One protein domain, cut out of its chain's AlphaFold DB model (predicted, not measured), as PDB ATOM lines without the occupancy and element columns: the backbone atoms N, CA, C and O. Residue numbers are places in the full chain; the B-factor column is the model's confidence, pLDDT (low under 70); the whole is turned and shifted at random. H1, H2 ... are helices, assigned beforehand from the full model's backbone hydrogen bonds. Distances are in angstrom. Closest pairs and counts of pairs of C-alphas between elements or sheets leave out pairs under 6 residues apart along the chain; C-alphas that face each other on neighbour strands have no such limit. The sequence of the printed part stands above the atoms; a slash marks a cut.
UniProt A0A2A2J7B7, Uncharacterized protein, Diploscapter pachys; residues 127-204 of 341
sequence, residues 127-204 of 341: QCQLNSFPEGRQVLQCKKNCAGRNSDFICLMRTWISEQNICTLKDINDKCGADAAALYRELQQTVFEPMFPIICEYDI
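AT A GLANCE: This is residues 127 to 204 of the 341 residues of an uncharacterized protein of Diploscapter pachys (UniProt A0A2A2J7B7). One long helix, H2, has a shorter helix folded back from each of its ends: H1 lies side by side with its first half, while H3 splays away from its last part, so that H2 and H3 open as a V. After H3 the coil of residues 192 to 204 turns back into the mouth of the V and then runs along the H1 and H2 pair; residues 148 to 153 stick out at the turn between H1 and H2. The printed part has 78 residues, with three named helices in the order H1, H2, H3 and no named strand; its class is all helix, with 53 residues in the named helices. The whole is compact, with a radius of gyration of the C-alphas of 12.8 A, and spans 39 by 26 by 19 A.

HOW THE PARTS SIT: The longest helix by residues, H2, residues 153 to 176, touches both other helices, each with a part of its length alone. With residues 155 to 166 it touches H1, residues 134 to 148; their closest C-alphas, those of Cys 146 and Cys 155, are 5.6 A apart. H1 and H2 form a helical hairpin, running opposite ways at a shallow tilt of 17 degrees. With residues 169 to 173 H2 touches H3, residues 178 to 191; the closest C-alphas, those of Asn 173 and Ala 181, are 5.0 A apart. H2 and H3 form a second helical hairpin, running opposite ways at a tilt of 36 degrees, only just steep. H1 and H3 are apart. In H2 and H3 every O i to N i+4 pair is within hydrogen-bond range; in H1 10 of 11 are.

IN THESE COORDINATES: H2 runs 33.5 A from the C-alpha of Phe 153 at (118.105, 58.008, 107.078) to that of Cys 176 at (151.384, 57.694, 111.102). H1 begins at C-alpha 134, at (138.679, 72.319, 108.405), and measures 22.6 A from first to last C-alpha. H3 measures 19.8 A and ends at C-alpha 191, at (139.345, 53.436, 94.497).

THE WHOLE: The two C-alphas farthest apart, those of Asn 150 and Asp 179, are 39.8 A apart. The printed part has no cut from residue 127 to residue 204. The link from H1 to H2, with 4 residues, and the link from H2 to H3, with 1 residue, are tight. Residues 192 to 204 hold no named element, and their C-alphas lie 4 to 16 A from the mean of all C-alphas. The mean pLDDT of the printed part is 88.0; residue 127, residue 150 and residues 202 to 204 are under 70.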
ATOM      1  N   GLN A 127     135.187  59.472 120.097       68.00
ATOM      2  CA  GLN A 127     135.465  60.785 120.699       68.00
ATOM      3  C   GLN A 127     136.346  61.698 119.836       68.00
ATOM      4  O   GLN A 127     137.101  62.534 120.333       68.00
ATOM      5  N   CYS A 128     136.266  61.558 118.523       83.00
ATOM      6  CA  CYS A 128     136.958  62.455 117.615       83.00
ATOM      7  C   CYS A 128     136.338  63.865 117.619       83.00
ATOM      8  O   CYS A 128     135.154  64.066 117.342       83.00
ATOM      9  N   GLN A 129     137.153  64.877 117.928       87.88
ATOM     10  CA  GLN A 129     136.718  66.273 117.936       87.88
ATOM     11  C   GLN A 129     136.698  66.847 116.511       87.88
ATOM     12  O   GLN A 129     137.689  67.392 116.034       87.88
ATOM     13  N   LEU A 130     135.548  66.787 115.835       86.44
ATOM     14  CA  LEU A 130     135.391  67.332 114.474       86.44
ATOM     15  C   LEU A 130     135.692  68.838 114.370       86.44
ATOM     16  O   LEU A 130     136.111  69.322 113.320       86.44
ATOM     17  N   ASN A 131     135.502  69.592 115.456       85.56
ATOM     18  CA  ASN A 131     135.684  71.046 115.472       85.56
ATOM     19  C   ASN A 131     137.127  71.488 115.192       85.56
ATOM     20  O   ASN A 131     137.333  72.609 114.734       85.56
ATOM     21  N   SER A 132     138.120  70.639 115.468       84.44
ATOM     22  CA  SER A 132     139.528  70.996 115.281       84.44
ATOM     23  C   SER A 132     139.997  70.891 113.826       84.44
ATOM     24  O   SER A 132     141.140  71.240 113.547       84.44
ATOM     25  N   PHE A 133     139.145  70.428 112.898       83.25
ATOM     26  CA  PHE A 133     139.510  70.175 111.501       83.25
ATOM     27  C   PHE A 133     138.720  71.044 110.515       83.25
ATOM     28  O   PHE A 133     137.499  71.182 110.660       83.25
ATOM     29  N   PRO A 134     139.371  71.599 109.472       85.81
ATOM     30  CA  PRO A 134     138.679  72.319 108.405       85.81
ATOM     31  C   PRO A 134     137.571  71.479 107.756       85.81
ATOM     32  O   PRO A 134     136.448  71.962 107.612       85.81
ATOM     33  N   GLU A 135     137.865  70.220 107.436       86.50
ATOM     34  CA  GLU A 135     136.939  69.245 106.858       86.50
ATOM     35  C   GLU A 135     135.835  68.846 107.852       86.50
ATOM     36  O   GLU A 135     134.680  68.661 107.472       86.50
ATOM     37  N   GLY A 136     136.149  68.797 109.152       89.19
ATOM     38  CA  GLY A 136     135.178  68.464 110.198       89.19
ATOM     39  C   GLY A 136     134.053  69.493 110.318       89.19
ATOM     40  O   GLY A 136     132.901  69.129 110.565       89.19
ATOM     41  N   ARG A 137     134.332  70.775 110.030       90.06
ATOM     42  CA  ARG A 137     133.293  71.819 109.961       90.06
ATOM     43  C   ARG A 137     132.250  71.539 108.879       90.06
ATOM     44  O   ARG A 137     131.073  71.802 109.114       90.06
ATOM     45  N   GLN A 138     132.655  70.975 107.742       89.62
ATOM     46  CA  GLN A 138     131.732  70.629 106.656       89.62
ATOM     47  C   GLN A 138     130.792  69.494 107.080       89.62
ATOM     48  O   GLN A 138     129.581  69.597 106.897       89.62
ATOM     49  N   VAL A 139     131.313  68.463 107.754       91.19
ATOM     50  CA  VAL A 139     130.492  67.359 108.289       91.19
ATOM     51  C   VAL A 139     129.526  67.841 109.368       91.19
ATOM     52  O   VAL A 139     128.354  67.470 109.361       91.19
ATOM     53  N   LEU A 140     129.964  68.727 110.265       91.38
ATOM     54  CA  LEU A 140     129.077  69.330 111.267       91.38
ATOM     55  C   LEU A 140     127.952  70.136 110.628       91.38
ATOM     56  O   LEU A 140     126.821  70.139 111.117       91.38
ATOM     57  N   GLN A 141     128.252  70.819 109.531       89.81
ATOM     58  CA  GLN A 141     127.247  71.530 108.774       89.81
ATOM     59  C   GLN A 141     126.289  70.511 108.111       89.81
ATOM     60  O   GLN A 141     125.076  70.685 108.211       89.81
ATOM     61  N   CYS A 142     126.791  69.429 107.487       87.81
ATOM     62  CA  CYS A 142     125.952  68.345 106.935       87.81
ATOM     63  C   CYS A 142     124.985  67.797 107.988       87.81
ATOM     64  O   CYS A 142     123.786  67.693 107.747       87.81
ATOM     65  N   LYS A 143     125.495  67.540 109.197       89.88
ATOM     66  CA  LYS A 143     124.723  67.051 110.344       89.88
ATOM     67  C   LYS A 143     123.553  67.971 110.687       89.88
ATOM     68  O   LYS A 143     122.444  67.489 110.906       89.88
ATOM     69  N   LYS A 144     123.772  69.292 110.679       90.19
ATOM     70  CA  LYS A 144     122.712  70.292 110.904       90.19
ATOM     71  C   LYS A 144     121.655  70.266 109.798       90.19
ATOM     72  O   LYS A 144     120.466  70.300 110.105       90.19
ATOM     73  N   ASN A 145     122.072  70.158 108.538       88.12
ATOM     74  CA  ASN A 145     121.148  70.107 107.402       88.12
ATOM     75  C   ASN A 145     120.313  68.819 107.401       88.12
ATOM     76  O   ASN A 145     119.103  68.878 107.182       88.12
ATOM     77  N   CYS A 146     120.929  67.673 107.706       87.50
ATOM     78  CA  CYS A 146     120.222  66.400 107.836       87.50
ATOM     79  C   CYS A 146     119.232  66.410 109.009       87.50
ATOM     80  O   CYS A 146     118.130  65.894 108.870       87.50
ATOM     81  N   ALA A 147     119.578  67.036 110.142       85.62
ATOM     82  CA  ALA A 147     118.680  67.136 111.296       85.62
ATOM     83  C   ALA A 147     117.391  67.924 110.990       85.62
ATOM     84  O   ALA A 147     116.349  67.642 111.573       85.62
ATOM     85  N   GLY A 148     117.439  68.882 110.055       81.38
ATOM     86  CA  GLY A 148     116.254  69.611 109.590       81.38
ATOM     87  C   GLY A 148     115.334  68.793 108.674       81.38
ATOM     88  O   GLY A 148     114.160  69.129 108.519       81.38
ATOM     89  N   ARG A 149     115.841  67.707 108.076       79.69
ATOM     90  CA  ARG A 149     115.093  66.791 107.204       79.69
ATOM     91  C   ARG A 149     114.637  65.588 108.027       79.69
ATOM     92  O   ARG A 149     115.264  64.531 107.999       79.69
ATOM     93  N   ASN A 150     113.553  65.756 108.788       67.69
ATOM     94  CA  ASN A 150     112.963  64.675 109.584       67.69
ATOM     95  C   ASN A 150     112.860  63.390 108.738       67.69
ATOM     96  O   ASN A 150     112.156  63.386 107.731       67.69
ATOM     97  N   SER A 151     113.536  62.316 109.166       71.94
ATOM     98  CA  SER A 151     113.550  60.957 108.583       71.94
ATOM     99  C   SER A 151     114.419  60.665 107.346       71.94
ATOM    100  O   SER A 151     114.322  59.558 106.815       71.94
ATOM    101  N   ASP A 152     115.326  61.552 106.918       85.94
ATOM    102  CA  ASP A 152     116.302  61.178 105.879       85.94
ATOM    103  C   ASP A 152     117.437  60.306 106.456       85.94
ATOM    104  O   ASP A 152     118.525  60.774 106.806       85.94
ATOM    105  N   PHE A 153     117.155  59.006 106.582       86.25
ATOM    106  CA  PHE A 153     118.105  58.008 107.078       86.25
ATOM    107  C   PHE A 153     119.394  57.970 106.248       86.25
ATOM    108  O   PHE A 153     120.475  57.804 106.809       86.25
ATOM    109  N   ILE A 154     119.306  58.174 104.929       87.94
ATOM    110  CA  ILE A 154     120.479  58.161 104.046       87.94
ATOM    111  C   ILE A 154     121.384  59.360 104.349       87.94
ATOM    112  O   ILE A 154     122.601  59.193 104.440       87.94
ATOM    113  N   CYS A 155     120.809  60.542 104.581       88.75
ATOM    114  CA  CYS A 155     121.550  61.737 104.996       88.75
ATOM    115  C   CYS A 155     122.264  61.525 106.341       88.75
ATOM    116  O   CYS A 155     123.456  61.824 106.476       88.75
ATOM    117  N   LEU A 156     121.559  60.954 107.326       88.44
ATOM    118  CA  LEU A 156     122.131  60.634 108.638       88.44
ATOM    119  C   LEU A 156     123.273  59.618 108.523       88.44
ATOM    120  O   LEU A 156     124.346  59.842 109.081       88.44
ATOM    121  N   MET A 157     123.076  58.552 107.745       88.88
ATOM    122  CA  MET A 157     124.082  57.517 107.514       88.88
ATOM    123  C   MET A 157     125.326  58.081 106.810       88.88
ATOM    124  O   MET A 157     126.438  57.873 107.284       88.88
ATOM    125  N   ARG A 158     125.168  58.861 105.730       89.69
ATOM    126  CA  ARG A 158     126.295  59.508 105.023       89.69
ATOM    127  C   ARG A 158     127.061  60.483 105.915       89.69
ATOM    128  O   ARG A 158     128.289  60.536 105.856       89.69
ATOM    129  N   THR A 159     126.352  61.243 106.750       90.56
ATOM    130  CA  THR A 159     126.975  62.144 107.731       90.56
ATOM    131  C   THR A 159     127.789  61.357 108.750       90.56
ATOM    132  O   THR A 159     128.933  61.711 109.017       90.56
ATOM    133  N   TRP A 160     127.222  60.273 109.280       89.94
ATOM    134  CA  TRP A 160     127.896  59.413 110.245       89.94
ATOM    135  C   TRP A 160     129.148  58.749 109.651       89.94
ATOM    136  O   TRP A 160     130.210  58.802 110.263       89.94
ATOM    137  N   ILE A 161     129.069  58.228 108.422       89.44
ATOM    138  CA  ILE A 161     130.231  57.677 107.701       89.44
ATOM    139  C   ILE A 161     131.301  58.756 107.487       89.44
ATOM    140  O   ILE A 161     132.483  58.509 107.708       89.44
ATOM    141  N   SER A 162     130.901  59.971 107.099       91.62
ATOM    142  CA  SER A 162     131.843  61.084 106.901       91.62
ATOM    143  C   SER A 162     132.555  61.469 108.203       91.62
ATOM    144  O   SER A 162     133.751  61.749 108.195       91.62
ATOM    145  N   GLU A 163     131.836  61.443 109.329       91.06
ATOM    146  CA  GLU A 163     132.404  61.618 110.668       91.06
ATOM    147  C   GLU A 163     133.457  60.531 110.946       91.06
ATOM    148  O   GLU A 163     134.611  60.873 111.204       91.06
ATOM    149  N   GLN A 164     133.137  59.244 110.757       91.12
ATOM    150  CA  GLN A 164     134.107  58.150 110.951       91.12
ATOM    151  C   GLN A 164     135.338  58.253 110.035       91.12
ATOM    152  O   GLN A 164     136.469  58.024 110.476       91.12
ATOM    153  N   ASN A 165     135.147  58.646 108.775       92.00
ATOM    154  CA  ASN A 165     136.224  58.791 107.799       92.00
ATOM    155  C   ASN A 165     137.209  59.898 108.183       92.00
ATOM    156  O   ASN A 165     138.421  59.692 108.121       92.00
ATOM    157  N   ILE A 166     136.703  61.065 108.602       92.69
ATOM    158  CA  ILE A 166     137.551  62.173 109.063       92.69
ATOM    159  C   ILE A 166     138.345  61.759 110.295       92.69
ATOM    160  O   ILE A 166     139.528  62.074 110.402       92.69
ATOM    161  N   CYS A 167     137.712  61.036 111.208       91.69
ATOM    162  CA  CYS A 167     138.339  60.617 112.450       91.69
ATOM    163  C   CYS A 167     139.423  59.567 112.224       91.69
ATOM    164  O   CYS A 167     140.531  59.718 112.728       91.69
ATOM    165  N   THR A 168     139.161  58.587 111.361       92.56
ATOM    166  CA  THR A 168     140.183  57.637 110.899       92.56
ATOM    167  C   THR A 168     141.351  58.371 110.243       92.56
ATOM    168  O   THR A 168     142.511  58.108 110.549       92.56
ATOM    169  N   LEU A 169     141.064  59.333 109.360       93.56
ATOM    170  CA  LEU A 169     142.101  60.094 108.669       93.56
ATOM    171  C   LEU A 169     142.940  60.945 109.634       93.56
ATOM    172  O   LEU A 169     144.153  61.044 109.460       93.56
ATOM    173  N   LYS A 170     142.309  61.529 110.658       92.81
ATOM    174  CA  LYS A 170     142.992  62.230 111.746       92.81
ATOM    175  C   LYS A 170     143.911  61.287 112.511       92.81
ATOM    176  O   LYS A 170     145.069  61.626 112.716       92.81
ATOM    177  N   ASP A 171     143.412  60.127 112.920       92.88
ATOM    178  CA  ASP A 171     144.206  59.168 113.686       92.88
ATOM    179  C   ASP A 171     145.420  58.691 112.880       92.88
ATOM    180  O   ASP A 171     146.517  58.593 113.429       92.88
ATOM    181  N   ILE A 172     145.256  58.479 111.570       94.44
ATOM    182  CA  ILE A 172     146.373  58.192 110.660       94.44
ATOM    183  C   ILE A 172     147.337  59.381 110.598       94.44
ATOM    184  O   ILE A 172     148.542  59.185 110.705       94.44
ATOM    185  N   ASN A 173     146.847  60.612 110.456       95.12
ATOM    186  CA  ASN A 173     147.710  61.792 110.411       95.12
ATOM    187  C   ASN A 173     148.532  61.958 111.697       95.12
ATOM    188  O   ASN A 173     149.736  62.194 111.639       95.12
ATOM    189  N   ASP A 174     147.885  61.811 112.850       93.62
ATOM    190  CA  ASP A 174     148.495  62.071 114.151       93.62
ATOM    191  C   ASP A 174     149.463  60.952 114.566       93.62
ATOM    192  O   ASP A 174     150.481  61.232 115.196       93.62
ATOM    193  N   LYS A 175     149.174  59.691 114.208       95.50
ATOM    194  CA  LYS A 175     149.988  58.524 114.603       95.50
ATOM    195  C   LYS A 175     150.965  58.056 113.521       95.50
ATOM    196  O   LYS A 175     152.050  57.592 113.853       95.50
ATOM    197  N   CYS A 176     150.599  58.176 112.246       96.69
ATOM    198  CA  CYS A 176     151.384  57.694 111.102       96.69
ATOM    199  C   CYS A 176     152.005  58.819 110.259       96.69
ATOM    200  O   CYS A 176     152.845  58.539 109.401       96.69
ATOM    201  N   GLY A 177     151.618  60.074 110.497       97.25
ATOM    202  CA  GLY A 177     152.126  61.253 109.800       97.25
ATOM    203  C   GLY A 177     151.282  61.690 108.598       97.25
ATOM    204  O   GLY A 177     150.439  60.954 108.076       97.25
ATOM    205  N   ALA A 178     151.542  62.915 108.134       96.88
ATOM    206  CA  ALA A 178     150.790  63.549 107.051       96.88
ATOM    207  C   ALA A 178     150.897  62.795 105.714       96.88
ATOM    208  O   ALA A 178     149.903  62.688 104.998       96.88
ATOM    209  N   ASP A 179     152.063  62.221 105.402       96.81
ATOM    210  CA  ASP A 179     152.274  61.444 104.172       96.81
ATOM    211  C   ASP A 179     151.406  60.175 104.142       96.81
ATOM    212  O   ASP A 179     150.803  59.854 103.117       96.81
ATOM    213  N   ALA A 180     151.276  59.484 105.283       96.75
ATOM    214  CA  ALA A 180     150.415  58.311 105.421       96.75
ATOM    215  C   ALA A 180     148.934  58.680 105.258       96.75
ATOM    216  O   ALA A 180     148.181  57.977 104.581       96.75
ATOM    217  N   ALA A 181     148.518  59.806 105.845       96.38
ATOM    218  CA  ALA A 181     147.159  60.317 105.704       96.38
ATOM    219  C   ALA A 181     146.856  60.736 104.258       96.38
ATOM    220  O   ALA A 181     145.786  60.417 103.739       96.38
ATOM    221  N   ALA A 182     147.798  61.400 103.583       96.44
ATOM    222  CA  ALA A 182     147.671  61.773 102.178       96.44
ATOM    223  C   ALA A 182     147.546  60.537 101.277       96.44
ATOM    224  O   ALA A 182     146.622  60.476 100.470       96.44
ATOM    225  N   LEU A 183     148.399  59.526 101.481       95.56
ATOM    226  CA  LEU A 183     148.311  58.247 100.776       95.56
ATOM    227  C   LEU A 183     146.948  57.577 100.997       95.56
ATOM    228  O   LEU A 183     146.308  57.153 100.038       95.56
ATOM    229  N   TYR A 184     146.498  57.469 102.251       95.19
ATOM    230  CA  TYR A 184     145.217  56.840 102.570       95.19
ATOM    231  C   TYR A 184     144.046  57.589 101.926       95.19
ATOM    232  O   TYR A 184     143.147  56.969 101.363       95.19
ATOM    233  N   ARG A 185     144.078  58.926 101.946       95.69
ATOM    234  CA  ARG A 185     143.085  59.772 101.278       95.69
ATOM    235  C   ARG A 185     143.082  59.552  99.763       95.69
ATOM    236  O   ARG A 185     142.011  59.329  99.208       95.69
ATOM    237  N   GLU A 186     144.243  59.584  99.111       95.12
ATOM    238  CA  GLU A 186     144.382  59.384  97.660       95.12
ATOM    239  C   GLU A 186     143.876  57.997  97.238       95.12
ATOM    240  O   GLU A 186     143.128  57.867  96.266       95.12
ATOM    241  N   LEU A 187     144.221  56.969  98.018       92.81
ATOM    242  CA  LEU A 187     143.738  55.605  97.837       92.81
ATOM    243  C   LEU A 187     142.208  55.548  97.909       92.81
ATOM    244  O   LEU A 187     141.562  55.021  97.004       92.81
ATOM    245  N   GLN A 188     141.621  56.115  98.966       93.06
ATOM    246  CA  GLN A 188     140.175  56.104  99.179       93.06
ATOM    247  C   GLN A 188     139.419  56.844  98.068       93.06
ATOM    248  O   GLN A 188     138.429  56.327  97.548       93.06
ATOM    249  N   GLN A 189     139.929  58.007  97.654       93.56
ATOM    250  CA  GLN A 189     139.353  58.825  96.583       93.56
ATOM    251  C   GLN A 189     139.429  58.153  95.213       93.56
ATOM    252  O   GLN A 189     138.481  58.218  94.431       93.56
ATOM    253  N   THR A 190     140.550  57.497  94.918       91.50
ATOM    254  CA  THR A 190     140.765  56.866  93.613       91.50
ATOM    255  C   THR A 190     139.967  55.575  93.476       91.50
ATOM    256  O   THR A 190     139.449  55.268  92.400       91.50
ATOM    257  N   VAL A 191     139.888  54.792  94.553       88.69
ATOM    258  CA  VAL A 191     139.345  53.436  94.497       88.69
ATOM    259  C   VAL A 191     137.856  53.406  94.812       88.69
ATOM    260  O   VAL A 191     137.096  52.809  94.047       88.69
ATOM    261  N   PHE A 192     137.436  54.050  95.901       88.50
ATOM    262  CA  PHE A 192     136.103  53.846  96.463       88.50
ATOM    263  C   PHE A 192     135.186  55.038  96.220       88.50
ATOM    264  O   PHE A 192     134.191  54.901  95.512       88.50
ATOM    265  N   GLU A 193     135.522  56.202  96.777       89.00
ATOM    266  CA  GLU A 193     134.613  57.346  96.826       89.00
ATOM    267  C   GLU A 193     135.353  58.652  96.508       89.00
ATOM    268  O   GLU A 193     136.109  59.133  97.357       89.00
ATOM    269  N   PRO A 194     135.135  59.274  95.333       88.94
ATOM    270  CA  PRO A 194     135.838  60.497  94.938       88.94
ATOM    271  C   PRO A 194     135.625  61.665  95.908       88.94
ATOM    272  O   PRO A 194     136.473  62.552  95.987       88.94
ATOM    273  N   MET A 195     134.522  61.667  96.664       88.50
ATOM    274  CA  MET A 195     134.242  62.690  97.674       88.50
ATOM    275  C   MET A 195     134.869  62.408  99.052       88.50
ATOM    276  O   MET A 195     134.694  63.192  99.984       88.50
ATOM    277  N   PHE A 196     135.627  61.320  99.223       91.25
ATOM    278  CA  PHE A 196     136.272  61.002 100.500       91.25
ATOM    279  C   PHE A 196     137.132  62.181 101.020       91.25
ATOM    280  O   PHE A 196     137.886  62.776 100.245       91.25
ATOM    281  N   PRO A 197     137.080  62.522 102.326       91.31
ATOM    282  CA  PRO A 197     136.373  61.814 103.402       91.31
ATOM    283  C   PRO A 197     134.904  62.228 103.604       91.31
ATOM    284  O   PRO A 197     134.226  61.624 104.433       91.31
ATOM    285  N   ILE A 198     134.403  63.234 102.877       91.38
ATOM    286  CA  ILE A 198     133.086  63.848 103.097       91.38
ATOM    287  C   ILE A 198     132.100  63.369 102.029       91.38
ATOM    288  O   ILE A 198     132.057  63.894 100.926       91.38
ATOM    289  N   ILE A 199     131.258  62.400 102.377       87.69
ATOM    290  CA  ILE A 199     130.303  61.751 101.456       87.69
ATOM    291  C   ILE A 199     128.894  62.356 101.586       87.69
ATOM    292  O   ILE A 199     127.969  62.019 100.847       87.69
ATOM    293  N   CYS A 200     128.675  63.242 102.556       83.19
ATOM    294  CA  CYS A 200     127.399  63.931 102.664       83.19
ATOM    295  C   CYS A 200     127.226  64.922 101.503       83.19
ATOM    296  O   CYS A 200     128.049  65.811 101.292       83.19
ATOM    297  N   GLU A 201     126.135  64.760 100.753       70.94
ATOM    298  CA  GLU A 201     125.725  65.728  99.742       70.94
ATOM    299  C   GLU A 201     125.360  67.035 100.441       70.94
ATOM    300  O   GLU A 201     124.413  67.122 101.228       70.94
ATOM    301  N   TYR A 202     126.140  68.061 100.139       63.84
ATOM    302  CA  TYR A 202     125.667  69.419 100.245       63.84
ATOM    303  C   TYR A 202     124.842  69.721  99.003       63.84
ATOM    304  O   TYR A 202     125.336  69.541  97.892       63.84
ATOM    305  N   ASP A 203     123.646  70.280  99.181       49.38
ATOM    306  CA  ASP A 203     123.091  71.165  98.160       49.38
ATOM    307  C   ASP A 203     124.020  72.387  98.101       49.38
ATOM    308  O   ASP A 203     123.774  73.417  98.730       49.38
ATOM    309  N   ILE A 204     125.163  72.246  97.430       50.88
ATOM    310  CA  ILE A 204     125.935  73.391  96.976       50.88
ATOM    311  C   ILE A 204     125.052  73.978  95.874       50.88
ATOM    312  O   ILE A 204     124.849  73.295  94.869       50.88
TER     313      ILE A 204